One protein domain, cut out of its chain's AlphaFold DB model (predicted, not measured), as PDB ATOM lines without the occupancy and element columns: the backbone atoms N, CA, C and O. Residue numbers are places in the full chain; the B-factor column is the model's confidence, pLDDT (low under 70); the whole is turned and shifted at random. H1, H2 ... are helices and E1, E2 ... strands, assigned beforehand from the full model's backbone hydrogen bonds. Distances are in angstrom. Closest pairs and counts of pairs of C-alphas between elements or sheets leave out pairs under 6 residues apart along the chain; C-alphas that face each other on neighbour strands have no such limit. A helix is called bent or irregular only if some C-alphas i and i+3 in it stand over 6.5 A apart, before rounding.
ATOM      1  N   LEU A 124       9.338 -17.198-121.568       93.12
ATOM      2  CA  LEU A 124       9.625 -15.788-121.300       93.12
ATOM      3  C   LEU A 124      11.075 -15.614-120.840       93.12
ATOM      4  O   LEU A 124      11.792 -14.806-121.426       93.12
ATOM      5  N   ALA A 125      11.524 -16.379-119.842       93.19
ATOM      6  CA  ALA A 125      12.891 -16.295-119.332       93.19
ATOM      7  C   ALA A 125      13.945 -16.526-120.435       93.19
ATOM      8  O   ALA A 125      14.956 -15.824-120.483       93.19
ATOM      9  N   GLU A 126      13.693 -17.446-121.369       91.19
ATOM     10  CA  GLU A 126      14.570 -17.683-122.524       91.19
ATOM     11  C   GLU A 126      14.612 -16.497-123.501       91.19
ATOM     12  O   GLU A 126      15.667 -16.171-124.046       91.19
ATOM     13  N   LYS A 127      13.472 -15.836-123.726       91.50
ATOM     14  CA  LYS A 127      13.321 -14.771-124.729       91.50
ATOM     15  C   LYS A 127      13.685 -13.377-124.233       91.50
ATOM     16  O   LYS A 127      14.009 -12.520-125.059       91.50
ATOM     17  N   LEU A 128      13.677 -13.152-122.916       92.88
ATOM     18  CA  LEU A 128      13.948 -11.846-122.304       92.88
ATOM     19  C   LEU A 128      15.264 -11.218-122.776       92.88
ATOM     20  O   LEU A 128      15.293 -10.022-123.042       92.88
ATOM     21  N   GLY A 129      16.320 -12.016-122.966       87.81
ATOM     22  CA  GLY A 129      17.620 -11.517-123.437       87.81
ATOM     23  C   GLY A 129      17.591 -10.861-124.824       87.81
ATOM     24  O   GLY A 129      18.423 -10.009-125.118       87.81
ATOM     25  N   SER A 130      16.625 -11.235-125.666       87.62
ATOM     26  CA  SER A 130      16.467 -10.726-127.036       87.62
ATOM     27  C   SER A 130      15.378  -9.660-127.187       87.62
ATOM     28  O   SER A 130      15.135  -9.198-128.297       87.62
ATOM     29  N   CYS A 131      14.692  -9.298-126.100       90.50
ATOM     30  CA  CYS A 131      13.547  -8.395-126.133       90.50
ATOM     31  C   CYS A 131      13.971  -6.950-125.850       90.50
ATOM     32  O   CYS A 131      14.417  -6.627-124.749       90.50
ATOM     33  N   THR A 132      13.771  -6.068-126.826       89.88
ATOM     34  CA  THR A 132      14.112  -4.640-126.733       89.88
ATOM     35  C   THR A 132      13.226  -3.898-125.736       89.88
ATOM     36  O   THR A 132      13.690  -2.955-125.108       89.88
ATOM     37  N   LEU A 133      11.986  -4.353-125.505       88.50
ATOM     38  CA  LEU A 133      11.079  -3.750-124.519       88.50
ATOM     39  C   LEU A 133      11.668  -3.705-123.099       88.50
ATOM     40  O   LEU A 133      11.336  -2.809-122.325       88.50
ATOM     41  N   VAL A 134      12.460  -4.715-122.738       90.94
ATOM     42  CA  VAL A 134      13.002  -4.882-121.383       90.94
ATOM     43  C   VAL A 134      14.391  -4.262-121.254       90.94
ATOM     44  O   VAL A 134      14.749  -3.808-120.164       90.94
ATOM     45  N   GLN A 135      15.141  -4.192-122.354       91.31
ATOM     46  CA  GLN A 135      16.451  -3.549-122.389       91.31
ATOM     47  C   GLN A 135      16.348  -2.096-121.917       91.31
ATOM     48  O   GLN A 135      15.451  -1.355-122.312       91.31
ATOM     49  N   ASP A 136      17.243  -1.721-121.005       86.06
ATOM     50  CA  ASP A 136      17.321  -0.395-120.385       86.06
ATOM     51  C   ASP A 136      16.057   0.099-119.647       86.06
ATOM     52  O   ASP A 136      15.953   1.272-119.279       86.06
ATOM     53  N   SER A 137      15.104  -0.793-119.361       94.12
ATOM     54  CA  SER A 137      13.878  -0.450-118.633       94.12
ATOM     55  C   SER A 137      14.073  -0.403-117.110       94.12
ATOM     56  O   SER A 137      14.967  -1.046-116.554       94.12
ATOM     57  N   GLU A 138      13.208   0.348-116.421       95.75
ATOM     58  CA  GLU A 138      13.061   0.289-114.963       95.75
ATOM     59  C   GLU A 138      11.797  -0.501-114.603       95.75
ATOM     60  O   GLU A 138      10.695  -0.188-115.061       95.75
ATOM     61  N   ILE A 139      11.958  -1.547-113.794       95.81
ATOM     62  CA  ILE A 139      10.902  -2.508-113.474       95.81
ATOM     63  C   ILE A 139      10.613  -2.483-111.981       95.81
ATOM     64  O   ILE A 139      11.516  -2.622-111.162       95.81
ATOM     65  N   TYR A 140       9.331  -2.396-111.638       96.19
ATOM     66  CA  TYR A 140       8.841  -2.505-110.268       96.19
ATOM     67  C   TYR A 140       8.019  -3.785-110.120       96.19
ATOM     68  O   TYR A 140       7.055  -3.997-110.862       96.19
ATOM     69  N   ILE A 141       8.399  -4.629-109.163       96.38
ATOM     70  CA  ILE A 141       7.696  -5.860-108.802       96.38
ATOM     71  C   ILE A 141       7.123  -5.662-107.402       96.38
ATOM     72  O   ILE A 141       7.877  -5.576-106.438       96.38
ATOM     73  N   ASP A 142       5.796  -5.581-107.310       93.69
ATOM     74  CA  ASP A 142       5.076  -5.275-106.070       93.69
ATOM     75  C   ASP A 142       3.877  -6.203-105.858       93.69
ATOM     76  O   ASP A 142       3.254  -6.659-106.821       93.69
ATOM     77  N   GLY A 143       3.554  -6.453-104.587       89.06
ATOM     78  CA  GLY A 143       2.400  -7.241-104.159       89.06
ATOM     79  C   GLY A 143       2.640  -8.746-104.007       89.06
ATOM     80  O   GLY A 143       1.666  -9.499-103.994       89.06
ATOM     81  N   PHE A 144       3.894  -9.195-103.889       90.56
ATOM     82  CA  PHE A 144       4.248 -10.614-103.762       90.56
ATOM     83  C   PHE A 144       4.906 -10.916-102.410       90.56
ATOM     84  O   PHE A 144       5.799 -10.196-101.972       90.56
ATOM     85  N   ASN A 145       4.498 -12.022-101.781       88.75
ATOM     86  CA  ASN A 145       5.153 -12.571-100.581       88.75
ATOM     87  C   ASN A 145       6.137 -13.702-100.921       88.75
ATOM     88  O   ASN A 145       6.894 -14.151-100.068       88.75
ATOM     89  N   GLY A 146       6.096 -14.179-102.163       93.00
ATOM     90  CA  GLY A 146       6.961 -15.220-102.680       93.00
ATOM     91  C   GLY A 146       6.730 -15.452-104.160       93.00
ATOM     92  O   GLY A 146       5.770 -14.939-104.736       93.00
ATOM     93  N   PHE A 147       7.644 -16.211-104.755       94.81
ATOM     94  CA  PHE A 147       7.643 -16.533-106.175       94.81
ATOM     95  C   PHE A 147       7.858 -18.032-106.371       94.81
ATOM     96  O   PHE A 147       8.561 -18.701-105.609       94.81
ATOM     97  N   THR A 148       7.275 -18.562-107.431       93.56
ATOM     98  CA  THR A 148       7.555 -19.910-107.928       93.56
ATOM     99  C   THR A 148       8.953 -19.969-108.568       93.56
ATOM    100  O   THR A 148       9.501 -18.935-108.962       93.56
ATOM    101  N   PRO A 149       9.581 -21.153-108.717       93.75
ATOM    102  CA  PRO A 149      10.870 -21.273-109.409       93.75
ATOM    103  C   PRO A 149      10.876 -20.707-110.838       93.75
ATOM    104  O   PRO A 149      11.855 -20.076-111.247       93.75
ATOM    105  N   GLN A 150       9.770 -20.867-111.574       94.00
ATOM    106  CA  GLN A 150       9.591 -20.231-112.879       94.00
ATOM    107  C   GLN A 150       9.629 -18.700-112.792       94.00
ATOM    108  O   GLN A 150      10.359 -18.057-113.545       94.00
ATOM    109  N   GLU A 151       8.887 -18.097-111.861       95.44
ATOM    110  CA  GLU A 151       8.891 -16.643-111.660       95.44
ATOM    111  C   GLU A 151      10.274 -16.138-111.232       95.44
ATOM    112  O   GLU A 151      10.749 -15.141-111.772       95.44
ATOM    113  N   PHE A 152      10.978 -16.858-110.351       96.44
ATOM    114  CA  PHE A 152      12.368 -16.537-110.016       96.44
ATOM    115  C   PHE A 152      13.290 -16.576-111.236       96.44
ATOM    116  O   PHE A 152      14.173 -15.730-111.348       96.44
ATOM    117  N   SER A 153      13.084 -17.513-112.164       95.44
ATOM    118  CA  SER A 153      13.861 -17.581-113.409       95.44
ATOM    119  C   SER A 153      13.593 -16.382-114.320       95.44
ATOM    120  O   SER A 153      14.510 -15.869-114.959       95.44
ATOM    121  N   VAL A 154      12.352 -15.890-114.347       96.25
ATOM    122  CA  VAL A 154      12.013 -14.638-115.035       96.25
ATOM    123  C   VAL A 154      12.710 -13.459-114.355       96.25
ATOM    124  O   VAL A 154      13.359 -12.676-115.042       96.25
ATOM    125  N   ILE A 155      12.635 -13.346-113.025       96.56
ATOM    126  CA  ILE A 155      13.270 -12.254-112.267       96.56
ATOM    127  C   ILE A 155      14.791 -12.250-112.463       96.56
ATOM    128  O   ILE A 155      15.355 -11.193-112.716       96.56
ATOM    129  N   ASP A 156      15.444 -13.413-112.420       96.25
ATOM    130  CA  ASP A 156      16.878 -13.574-112.711       96.25
ATOM    131  C   ASP A 156      17.242 -12.967-114.074       96.25
ATOM    132  O   ASP A 156      18.177 -12.179-114.198       96.25
ATOM    133  N   LYS A 157      16.438 -13.248-115.102       95.62
ATOM    134  CA  LYS A 157      16.648 -12.691-116.442       95.62
ATOM    135  C   LYS A 157      16.329 -11.204-116.530       95.62
ATOM    136  O   LYS A 157      17.049 -10.488-117.224       95.62
ATOM    137  N   LEU A 158      15.306 -10.720-115.827       95.94
ATOM    138  CA  LEU A 158      15.004  -9.288-115.744       95.94
ATOM    139  C   LEU A 158      16.143  -8.515-115.079       95.94
ATOM    140  O   LEU A 158      16.525  -7.468-115.583       95.94
ATOM    141  N   LEU A 159      16.723  -9.051-114.005       95.12
ATOM    142  CA  LEU A 159      17.852  -8.441-113.304       95.12
ATOM    143  C   LEU A 159      19.077  -8.264-114.219       95.12
ATOM    144  O   LEU A 159      19.783  -7.270-114.101       95.12
ATOM    145  N   ILE A 160      19.309  -9.200-115.146       94.06
ATOM    146  CA  ILE A 160      20.418  -9.134-116.113       94.06
ATOM    147  C   ILE A 160      20.133  -8.154-117.266       94.06
ATOM    148  O   ILE A 160      21.060  -7.571-117.820       94.06
ATOM    149  N   THR A 161      18.872  -8.028-117.687       93.81
ATOM    150  CA  THR A 161      18.501  -7.356-118.950       93.81
ATOM    151  C   THR A 161      17.976  -5.937-118.772       93.81
ATOM    152  O   THR A 161      18.188  -5.098-119.647       93.81
ATOM    153  N   ALA A 162      17.283  -5.662-117.670       95.38
ATOM    154  CA  ALA A 162      16.745  -4.347-117.362       95.38
ATOM    155  C   ALA A 162      17.821  -3.443-116.744       95.38
ATOM    156  O   ALA A 162      18.767  -3.914-116.117       95.38
ATOM    157  N   ARG A 163      17.639  -2.124-116.856       95.19
ATOM    158  CA  ARG A 163      18.529  -1.148-116.211       95.19
ATOM    159  C   ARG A 163      18.436  -1.228-114.691       95.19
ATOM    160  O   ARG A 163      19.437  -1.059-113.996       95.19
ATOM    161  N   ARG A 164      17.219  -1.409-114.176       95.88
ATOM    162  CA  ARG A 164      16.942  -1.449-112.740       95.88
ATOM    163  C   ARG A 164      15.706  -2.288-112.466       95.88
ATOM    164  O   ARG A 164      14.684  -2.114-113.125       95.88
ATOM    165  N   VAL A 165      15.779  -3.145-111.453       97.00
ATOM    166  CA  VAL A 165      14.623  -3.883-110.939       97.00
ATOM    167  C   VAL A 165      14.474  -3.567-109.458       97.00
ATOM    168  O   VAL A 165      15.397  -3.773-108.676       97.00
ATOM    169  N   THR A 166      13.306  -3.072-109.071       96.69
ATOM    170  CA  THR A 166      12.935  -2.801-107.684       96.69
ATOM    171  C   THR A 166      11.858  -3.789-107.268       96.69
ATOM    172  O   THR A 166      10.780  -3.820-107.858       96.69
ATOM    173  N   VAL A 167      12.145  -4.596-106.247       96.25
ATOM    174  CA  VAL A 167      11.180  -5.529-105.659       96.25
ATOM    175  C   VAL A 167      10.756  -4.997-104.297       96.25
ATOM    176  O   VAL A 167      11.608  -4.709-103.458       96.25
ATOM    177  N   THR A 168       9.455  -4.864-104.069       95.06
ATOM    178  CA  THR A 168       8.893  -4.487-102.768       95.06
ATOM    179  C   THR A 168       8.419  -5.737-102.038       95.06
ATOM    180  O   THR A 168       7.705  -6.573-102.591       95.06
ATOM    181  N   LEU A 169       8.825  -5.871-100.776       93.88
ATOM    182  CA  LEU A 169       8.460  -6.994 -99.922       93.88
ATOM    183  C   LEU A 169       7.870  -6.467 -98.616       93.88
ATOM    184  O   LEU A 169       8.417  -5.554 -97.999       93.88
ATOM    185  N   CYS A 170       6.748  -7.047 -98.198       89.81
ATOM    186  CA  CYS A 170       6.081  -6.689 -96.952       89.81
ATOM    187  C   CYS A 170       6.660  -7.522 -95.801       89.81
ATOM    188  O   CYS A 170       6.183  -8.624 -95.524       89.81
ATOM    189  N   LEU A 171       7.724  -7.022 -95.172       88.31
ATOM    190  CA  LEU A 171       8.305  -7.611 -93.968       88.31
ATOM    191  C   LEU A 171       8.963  -6.540 -93.090       88.31
ATOM    192  O   LEU A 171       9.313  -5.462 -93.571       88.31
ATOM    193  N   ASP A 172       9.160  -6.858 -91.814       87.50
ATOM    194  CA  ASP A 172       9.978  -6.042 -90.919       87.50
ATOM    195  C   ASP A 172      11.474  -6.283 -91.217       87.50
ATOM    196  O   ASP A 172      11.924  -7.432 -91.137       87.50
ATOM    197  N   PRO A 173      12.266  -5.241 -91.544       86.62
ATOM    198  CA  PRO A 173      13.703  -5.370 -91.790       86.62
ATOM    199  C   PRO A 173      14.492  -6.039 -90.653       86.62
ATOM    200  O   PRO A 173      15.534  -6.641 -90.915       86.62
ATOM    201  N   MET A 174      14.012  -5.971 -89.404       85.38
ATOM    202  CA  MET A 174      14.662  -6.640 -88.270       85.38
ATOM    203  C   MET A 174      14.667  -8.167 -88.430       85.38
ATOM    204  O   MET A 174      15.665  -8.815 -88.115       85.38
ATOM    205  N   LEU A 175      13.623  -8.739 -89.044       85.94
ATOM    206  CA  LEU A 175      13.505 -10.185 -89.278       85.94
ATOM    207  C   LEU A 175      14.566 -10.734 -90.242       85.94
ATOM    208  O   LEU A 175      14.856 -11.928 -90.227       85.94
ATOM    209  N   ILE A 176      15.155  -9.877 -91.081       85.69
ATOM    210  CA  ILE A 176      16.263 -10.255 -91.969       85.69
ATOM    211  C   ILE A 176      17.549 -10.451 -91.159       85.69
ATOM    212  O   ILE A 176      18.355 -11.320 -91.484       85.69
ATOM    213  N   THR A 177      17.752  -9.631 -90.126       82.19
ATOM    214  CA  THR A 177      19.010  -9.576 -89.368       82.19
ATOM    215  C   THR A 177      19.024 -10.593 -88.233       82.19
ATOM    216  O   THR A 177      20.019 -11.289 -88.048       82.19
ATOM    217  N   ASP A 178      17.909 -10.713 -87.512       81.69
ATOM    218  CA  ASP A 178      17.815 -11.532 -86.297       81.69
ATOM    219  C   ASP A 178      17.536 -13.016 -86.593       81.69
ATOM    220  O   ASP A 178      17.625 -13.871 -85.709       81.69
ATOM    221  N   GLY A 179      17.222 -13.338 -87.852       76.62
ATOM    222  CA  GLY A 179      16.703 -14.640 -88.245       76.62
ATOM    223  C   GLY A 179      15.231 -14.801 -87.867       76.62
ATOM    224  O   GLY A 179      14.663 -14.038 -87.085       76.62
ATOM    225  N   ILE A 180      14.579 -15.799 -88.461       83.06
ATOM    226  CA  ILE A 180      13.141 -15.997 -88.301       83.06
ATOM    227  C   ILE A 180      12.812 -17.482 -88.148       83.06
ATOM    228  O   ILE A 180      13.365 -18.327 -88.849       83.06
ATOM    229  N   ASP A 181      11.921 -17.795 -87.208       83.62
ATOM    230  CA  ASP A 181      11.389 -19.147 -87.031       83.62
ATOM    231  C   ASP A 181      10.532 -19.552 -88.245       83.62
ATOM    232  O   ASP A 181       9.818 -18.723 -88.814       83.62
ATOM    233  N   GLN A 182      10.555 -20.835 -88.607       82.19
ATOM    234  CA  GLN A 182       9.735 -21.406 -89.680       82.19
ATOM    235  C   GLN A 182       8.236 -21.247 -89.416       82.19
ATOM    236  O   GLN A 182       7.453 -21.121 -90.354       82.19
ATOM    237  N   ALA A 183       7.829 -21.218 -88.143       84.06
ATOM    238  CA  ALA A 183       6.438 -20.988 -87.763       84.06
ATOM    239  C   ALA A 183       5.998 -19.518 -87.908       84.06
ATOM    240  O   ALA A 183       4.808 -19.216 -87.798       84.06
ATOM    241  N   ASN A 184       6.927 -18.584 -88.140       86.38
ATOM    242  CA  ASN A 184       6.582 -17.183 -88.319       86.38
ATOM    243  C   ASN A 184       5.915 -16.959 -89.681       86.38
ATOM    244  O   ASN A 184       6.408 -17.380 -90.726       86.38
ATOM    245  N   MET A 185       4.823 -16.203 -89.693       85.38
ATOM    246  CA  MET A 185       4.069 -15.928 -90.914       85.38
ATOM    247  C   MET A 185       4.839 -15.144 -91.990       85.38
ATOM    248  O   MET A 185       4.480 -15.230 -93.162       85.38
ATOM    249  N   PHE A 186       5.878 -14.386 -91.617       89.06
ATOM    250  CA  PHE A 186       6.734 -13.650 -92.555       89.06
ATOM    251  C   PHE A 186       7.923 -14.477 -93.060       89.06
ATOM    252  O   PHE A 186       8.684 -13.987 -93.896       89.06
ATOM    253  N   HIS A 187       8.075 -15.730 -92.608       90.19
ATOM    254  CA  HIS A 187       9.147 -16.622 -93.056       90.19
ATOM    255  C   HIS A 187       9.210 -16.744 -94.590       90.19
ATOM    256  O   HIS A 187      10.294 -16.536 -95.137       90.19
ATOM    257  N   PRO A 188       8.093 -16.941 -95.328       91.06
ATOM    258  CA  PRO A 188       8.136 -17.003 -96.793       91.06
ATOM    259  C   PRO A 188       8.667 -15.719 -97.448       91.06
ATOM    260  O   PRO A 188       9.403 -15.775 -98.437       91.06
ATOM    261  N   THR A 189       8.342 -14.550 -96.889       93.50
ATOM    262  CA  THR A 189       8.814 -13.262 -97.414       93.50
ATOM    263  C   THR A 189      10.310 -13.070 -97.146       93.50
ATOM    264  O   THR A 189      11.029 -12.575 -98.015       93.50
ATOM    265  N   VAL A 190      10.805 -13.507 -95.982       93.62
ATOM    266  CA  VAL A 190      12.243 -13.492 -95.655       93.62
ATOM    267  C   VAL A 190      13.023 -14.461 -96.549       93.62
ATOM    268  O   VAL A 190      14.060 -14.086 -97.098       93.62
ATOM    269  N   GLU A 191      12.518 -15.675 -96.778       93.25
ATOM    270  CA  GLU A 191      13.114 -16.609 -97.743       93.25
ATOM    271  C   GLU A 191      13.160 -16.016 -99.152       93.25
ATOM    272  O   GLU A 191      14.163 -16.143 -99.856       93.25
ATOM    273  N   THR A 192      12.096 -15.320 -99.547       95.25
ATOM    274  CA  THR A 192      12.022 -14.634-100.837       95.25
ATOM    275  C   THR A 192      13.076 -13.540-100.951       95.25
ATOM    276  O   THR A 192      13.798 -13.507-101.949       95.25
ATOM    277  N   TYR A 193      13.224 -12.694 -99.926       94.75
ATOM    278  CA  TYR A 193      14.287 -11.688 -99.860       94.75
ATOM    279  C   TYR A 193      15.670 -12.332-100.021       94.75
ATOM    280  O   TYR A 193      16.447 -11.952-100.901       94.75
ATOM    281  N   ASN A 194      15.950 -13.369 -99.227       94.00
ATOM    282  CA  ASN A 194      17.225 -14.075 -99.263       94.00
ATOM    283  C   ASN A 194      17.494 -14.683-100.642       94.00
ATOM    284  O   ASN A 194      18.595 -14.544-101.176       94.00
ATOM    285  N   ARG A 195      16.492 -15.307-101.267       95.38
ATOM    286  CA  ARG A 195      16.628 -15.918-102.594       95.38
ATOM    287  C   ARG A 195      16.890 -14.887-103.690       95.38
ATOM    288  O   ARG A 195      17.749 -15.129-104.535       95.38
ATOM    289  N   LEU A 196      16.215 -13.736-103.666       95.88
ATOM    290  CA  LEU A 196      16.485 -12.632-104.597       95.88
ATOM    291  C   LEU A 196      17.920 -12.121-104.453       95.88
ATOM    292  O   LEU A 196      18.616 -11.944-105.454       95.88
ATOM    293  N   ARG A 197      18.391 -11.962-103.213       94.75
ATOM    294  CA  ARG A 197      19.764 -11.542-102.931       94.75
ATOM    295  C   ARG A 197      20.789 -12.556-103.438       94.75
ATOM    296  O   ARG A 197      21.768 -12.166-104.066       94.75
ATOM    297  N   GLN A 198      20.543 -13.852-103.248       95.56
ATOM    298  CA  GLN A 198      21.407 -14.907-103.793       95.56
ATOM    299  C   GLN A 198      21.458 -14.892-105.326       95.56
ATOM    300  O   GLN A 198      22.526 -15.082-105.904       95.56
ATOM    301  N   ILE A 199      20.331 -14.631-105.994       95.94
ATOM    302  CA  ILE A 199      20.292 -14.473-107.454       95.94
ATOM    303  C   ILE A 199      21.148 -13.274-107.881       95.94
ATOM    304  O   ILE A 199      22.005 -13.428-108.751       95.94
ATOM    305  N   ALA A 200      20.974 -12.113-107.243       95.31
ATOM    306  CA  ALA A 200      21.752 -10.913-107.548       95.31
ATOM    307  C   ALA A 200      23.261 -11.138-107.349       95.31
ATOM    308  O   ALA A 200      24.049 -10.820-108.240       95.31
ATOM    309  N   LEU A 201      23.658 -11.764-106.235       95.31
ATOM    310  CA  LEU A 201      25.052 -12.119-105.950       95.31
ATOM    311  C   LEU A 201      25.627 -13.065-107.008       95.31
ATOM    312  O   LEU A 201      26.708 -12.811-107.536       95.31
ATOM    313  N   ARG A 202      24.897 -14.128-107.364       96.44
ATOM    314  CA  ARG A 202      25.320 -15.099-108.385       96.44
ATOM    315  C   ARG A 202      25.553 -14.445-109.748       96.44
ATOM    316  O   ARG A 202      26.469 -14.849-110.458       96.44
ATOM    317  N   GLN A 203      24.738 -13.455-110.109       94.00
ATOM    318  CA  GLN A 203      24.865 -12.717-111.368       94.00
ATOM    319  C   GLN A 203      25.816 -11.510-111.282       94.00
ATOM    320  O   GLN A 203      25.963 -10.788-112.263       94.00
ATOM    321  N   ASN A 204      26.475 -11.284-110.137       95.12
ATOM    322  CA  ASN A 204      27.320 -10.112-109.868       95.12
ATOM    323  C   ASN A 204      26.602  -8.767-110.091       95.12
ATOM    324  O   ASN A 204      27.189  -7.797-110.572       95.12
ATOM    325  N   ILE A 205      25.320  -8.705-109.739       95.12
ATOM    326  CA  ILE A 205      24.497  -7.504-109.875       95.12
ATOM    327  C   ILE A 205      24.635  -6.661-108.611       95.12
ATOM    328  O   ILE A 205      24.530  -7.161-107.492       95.12
ATOM    329  N   LYS A 206      24.876  -5.360-108.792       93.56
ATOM    330  CA  LYS A 206      25.016  -4.416-107.683       93.56
ATOM    331  C   LYS A 206      23.670  -4.220-106.981       93.56
ATOM    332  O   LYS A 206      22.736  -3.686-107.573       93.56
ATOM    333  N   GLU A 207      23.605  -4.597-105.708       93.56
ATOM    334  CA  GLU A 207      22.474  -4.296-104.827       93.56
ATOM    335  C   GLU A 207      22.531  -2.821-104.393       93.56
ATOM    336  O   GLU A 207      23.583  -2.301-104.010       93.56
ATOM    337  N   GLU A 208      21.398  -2.130-104.479       93.25
ATOM    338  CA  GLU A 208      21.238  -0.781-103.939       93.25
ATOM    339  C   GLU A 208      20.719  -0.827-102.496       93.25
ATOM    340  O   GLU A 208      20.082  -1.809-102.114       93.25
ATOM    341  N   PRO A 209      20.941   0.225-101.684       90.50
ATOM    342  CA  PRO A 209      20.403   0.278-100.330       90.50
ATOM    343  C   PRO A 209      18.880   0.106-100.319       90.50
ATOM    344  O   PRO A 209      18.169   0.760-101.086       90.50
ATOM    345  N   SER A 210      18.380  -0.746 -99.424       89.94
ATOM    346  CA  SER A 210      16.943  -0.939 -99.254       89.94
ATOM    347  C   SER A 210      16.273   0.335 -98.730       89.94
ATOM    348  O   SER A 210      16.809   1.059 -97.888       89.94
ATOM    349  N   ILE A 211      15.069   0.607 -99.236       91.75
ATOM    350  CA  ILE A 211      14.227   1.713 -98.780       91.75
ATOM    351  C   ILE A 211      13.141   1.127 -97.882       91.75
ATOM    352  O   ILE A 211      12.233   0.449 -98.359       91.75
ATOM    353  N   ASN A 212      13.225   1.407 -96.583       90.62
ATOM    354  CA  ASN A 212      12.246   0.933 -95.609       90.62
ATOM    355  C   ASN A 212      11.083   1.926 -95.491       90.62
ATOM    356  O   ASN A 212      11.276   3.094 -95.143       90.62
ATOM    357  N   LEU A 213       9.864   1.460 -95.764       88.31
ATOM    358  CA  LEU A 213       8.645   2.267 -95.710       88.31
ATOM    359  C   LEU A 213       7.876   1.996 -94.409       88.31
ATOM    360  O   LEU A 213       6.979   1.163 -94.372       88.31
ATOM    361  N   PHE A 214       8.207   2.719 -93.336       83.50
ATOM    362  CA  PHE A 214       7.559   2.544 -92.023       83.50
ATOM    363  C   PHE A 214       6.192   3.233 -91.895       83.50
ATOM    364  O   PHE A 214       5.429   2.959 -90.968       83.50
ATOM    365  N   GLN A 215       5.877   4.167 -92.793       82.19
ATOM    366  CA  GLN A 215       4.624   4.913 -92.744       82.19
ATOM    367  C   GLN A 215       3.547   4.231 -93.591       82.19
ATOM    368  O   GLN A 215       3.679   4.116 -94.809       82.19
ATOM    369  N   SER A 216       2.436   3.846 -92.957       79.31
ATOM    370  CA  SER A 216       1.261   3.352 -93.676       79.31
ATOM    371  C   SER A 216       0.468   4.508 -94.289       79.31
ATOM    372  O   SER A 216      -0.092   5.344 -93.580       79.31
ATOM    373  N   TYR A 217       0.387   4.533 -95.621       83.19
ATOM    374  CA  TYR A 217      -0.439   5.482 -96.384       83.19
ATOM    375  C   TYR A 217      -1.819   4.915 -96.757       83.19
ATOM    376  O   TYR A 217      -2.694   5.644 -97.226       83.19
ATOM    377  N   ARG A 218      -2.026   3.605 -96.566       83.81
ATOM    378  CA  ARG A 218      -3.248   2.900 -96.975       83.81
ATOM    379  C   ARG A 218      -4.416   3.178 -96.034       83.81
ATOM    380  O   ARG A 218      -5.551   3.342 -96.485       83.81
ATOM    381  N   PHE A 219      -4.158   3.197 -94.729       84.31
ATOM    382  CA  PHE A 219      -5.206   3.290 -93.719       84.31
ATOM    383  C   PHE A 219      -5.497   4.749 -93.371       84.31
ATOM    384  O   PHE A 219      -4.738   5.400 -92.664       84.31
ATOM    385  N   LYS A 220      -6.635   5.256 -93.852       83.81
ATOM    386  CA  LYS A 220      -7.121   6.606 -93.514       83.81
ATOM    387  C   LYS A 220      -7.844   6.665 -92.163       83.81
ATOM    388  O   LYS A 220      -7.990   7.739 -91.593       83.81
TER     389      LYS A 220
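Overview. This is residues 124 to 220 of the 245 residues of the protein "DNA helicase" of Desulfotomaculum aquiferis (UniProt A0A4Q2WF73). Three helices, H1, H2 and H4, stand in a row, and a short ribbon of two parallel strands, E1 and E2, lies over one side of it, where H2 packs on the ribbon with residues 155 to 159. The small helix H3 sits close to H4, far along the row from H1, and the last stretch runs on from H4 past the strands to a tail, residues 215 to 220, that sticks out. The printed part has 97 residues, with four named helices and two named strands in the order H1, E1, H2, E2, H3, H4; the sheet's order is E1, E2, parallel. The class is mostly helix, though the named elements hold 48 residues, under half of the printed part. The whole is only just compact, close to loose, with a radius of gyration of the C-alphas of 14.6 A, and it spans 40 by 33 by 22 A.

Arrangement. Begin at H1, residues 124 to 130, and look from there to H2, residues 149 to 161. The two touch, and their closest C-alphas, those of Ala 125 and Val 154, are 4.7 A apart. They run the same way at a shallow tilt of 12 degrees. Between them in the chain comes E1, residues 138 to 141, and after H2 comes E2, residues 164 to 167. These two are parallel neighbours, with 13 degrees between their N-to-C directions. Look for N 139 and O 164 at 2.9 A and N 166 and O 139 at 2.8 A, both within hydrogen-bond range. E1, H2 and E2 form a strand-helix-strand unit, two parallel neighbour strands with a helix between them in the chain, and its crossover is right-handed. The closest C-alphas of H2 and E2 are those of Leu 159 and Val 165, at 6.1 A. Further on, H4, residues 187 to 202, touches H2 with residues 196 to 200 alone; the closest C-alphas are those of Asp 156 and Ile 199, at 6.3 A. H2 and H4 run the same way at a steep tilt of 41 degrees. H3, residues 174 to 177, is close to H4 but not clearly touching, and the closest C-alphas are those of Ile 176 and Val 190, at 6.3 A. Among the pairs that stay apart are H1 and H4, and E2 and H4. In H2 and H4 every O i to N i+4 pair is within hydrogen-bond range; in H1 1 of 3 is, beside 2 of 4 O i to N i+3 pairs, and H3 is too short for an O i to N i+4 pair.

Along the chain. Find C-alpha 124 at (9.625, -15.788, -121.300), where H1 begins; it is irregular, but only just, with C-alphas 126 and 129 at 6.9 A. E1 starts at C-alpha 138, at (13.061, 0.289, -114.963), and runs 10.2 A to Ile 141. H2 runs 18.5 A from Pro 149 to Thr 161, and E2 runs 10.0 A from Arg 164 to Val 167. H3 has four residues, Met 174 to Thr 177. H4, the longest helix, runs 22.3 A from His 187 to C-alpha 202 at (25.320, -15.099, -108.385).

Size, cuts and confidence. The two C-alphas farthest apart are those of Ser 130 and Lys 220, at 44.5 A. The printed part has no cut. The link from H2 to E2 is tight, the other links between named elements are short, and no link is long. After H4, residues 203 to 220 hold no named element, and residues 215 to 220 stand free. The mean pLDDT of the printed part is 91.2, and no printed residue is under 70.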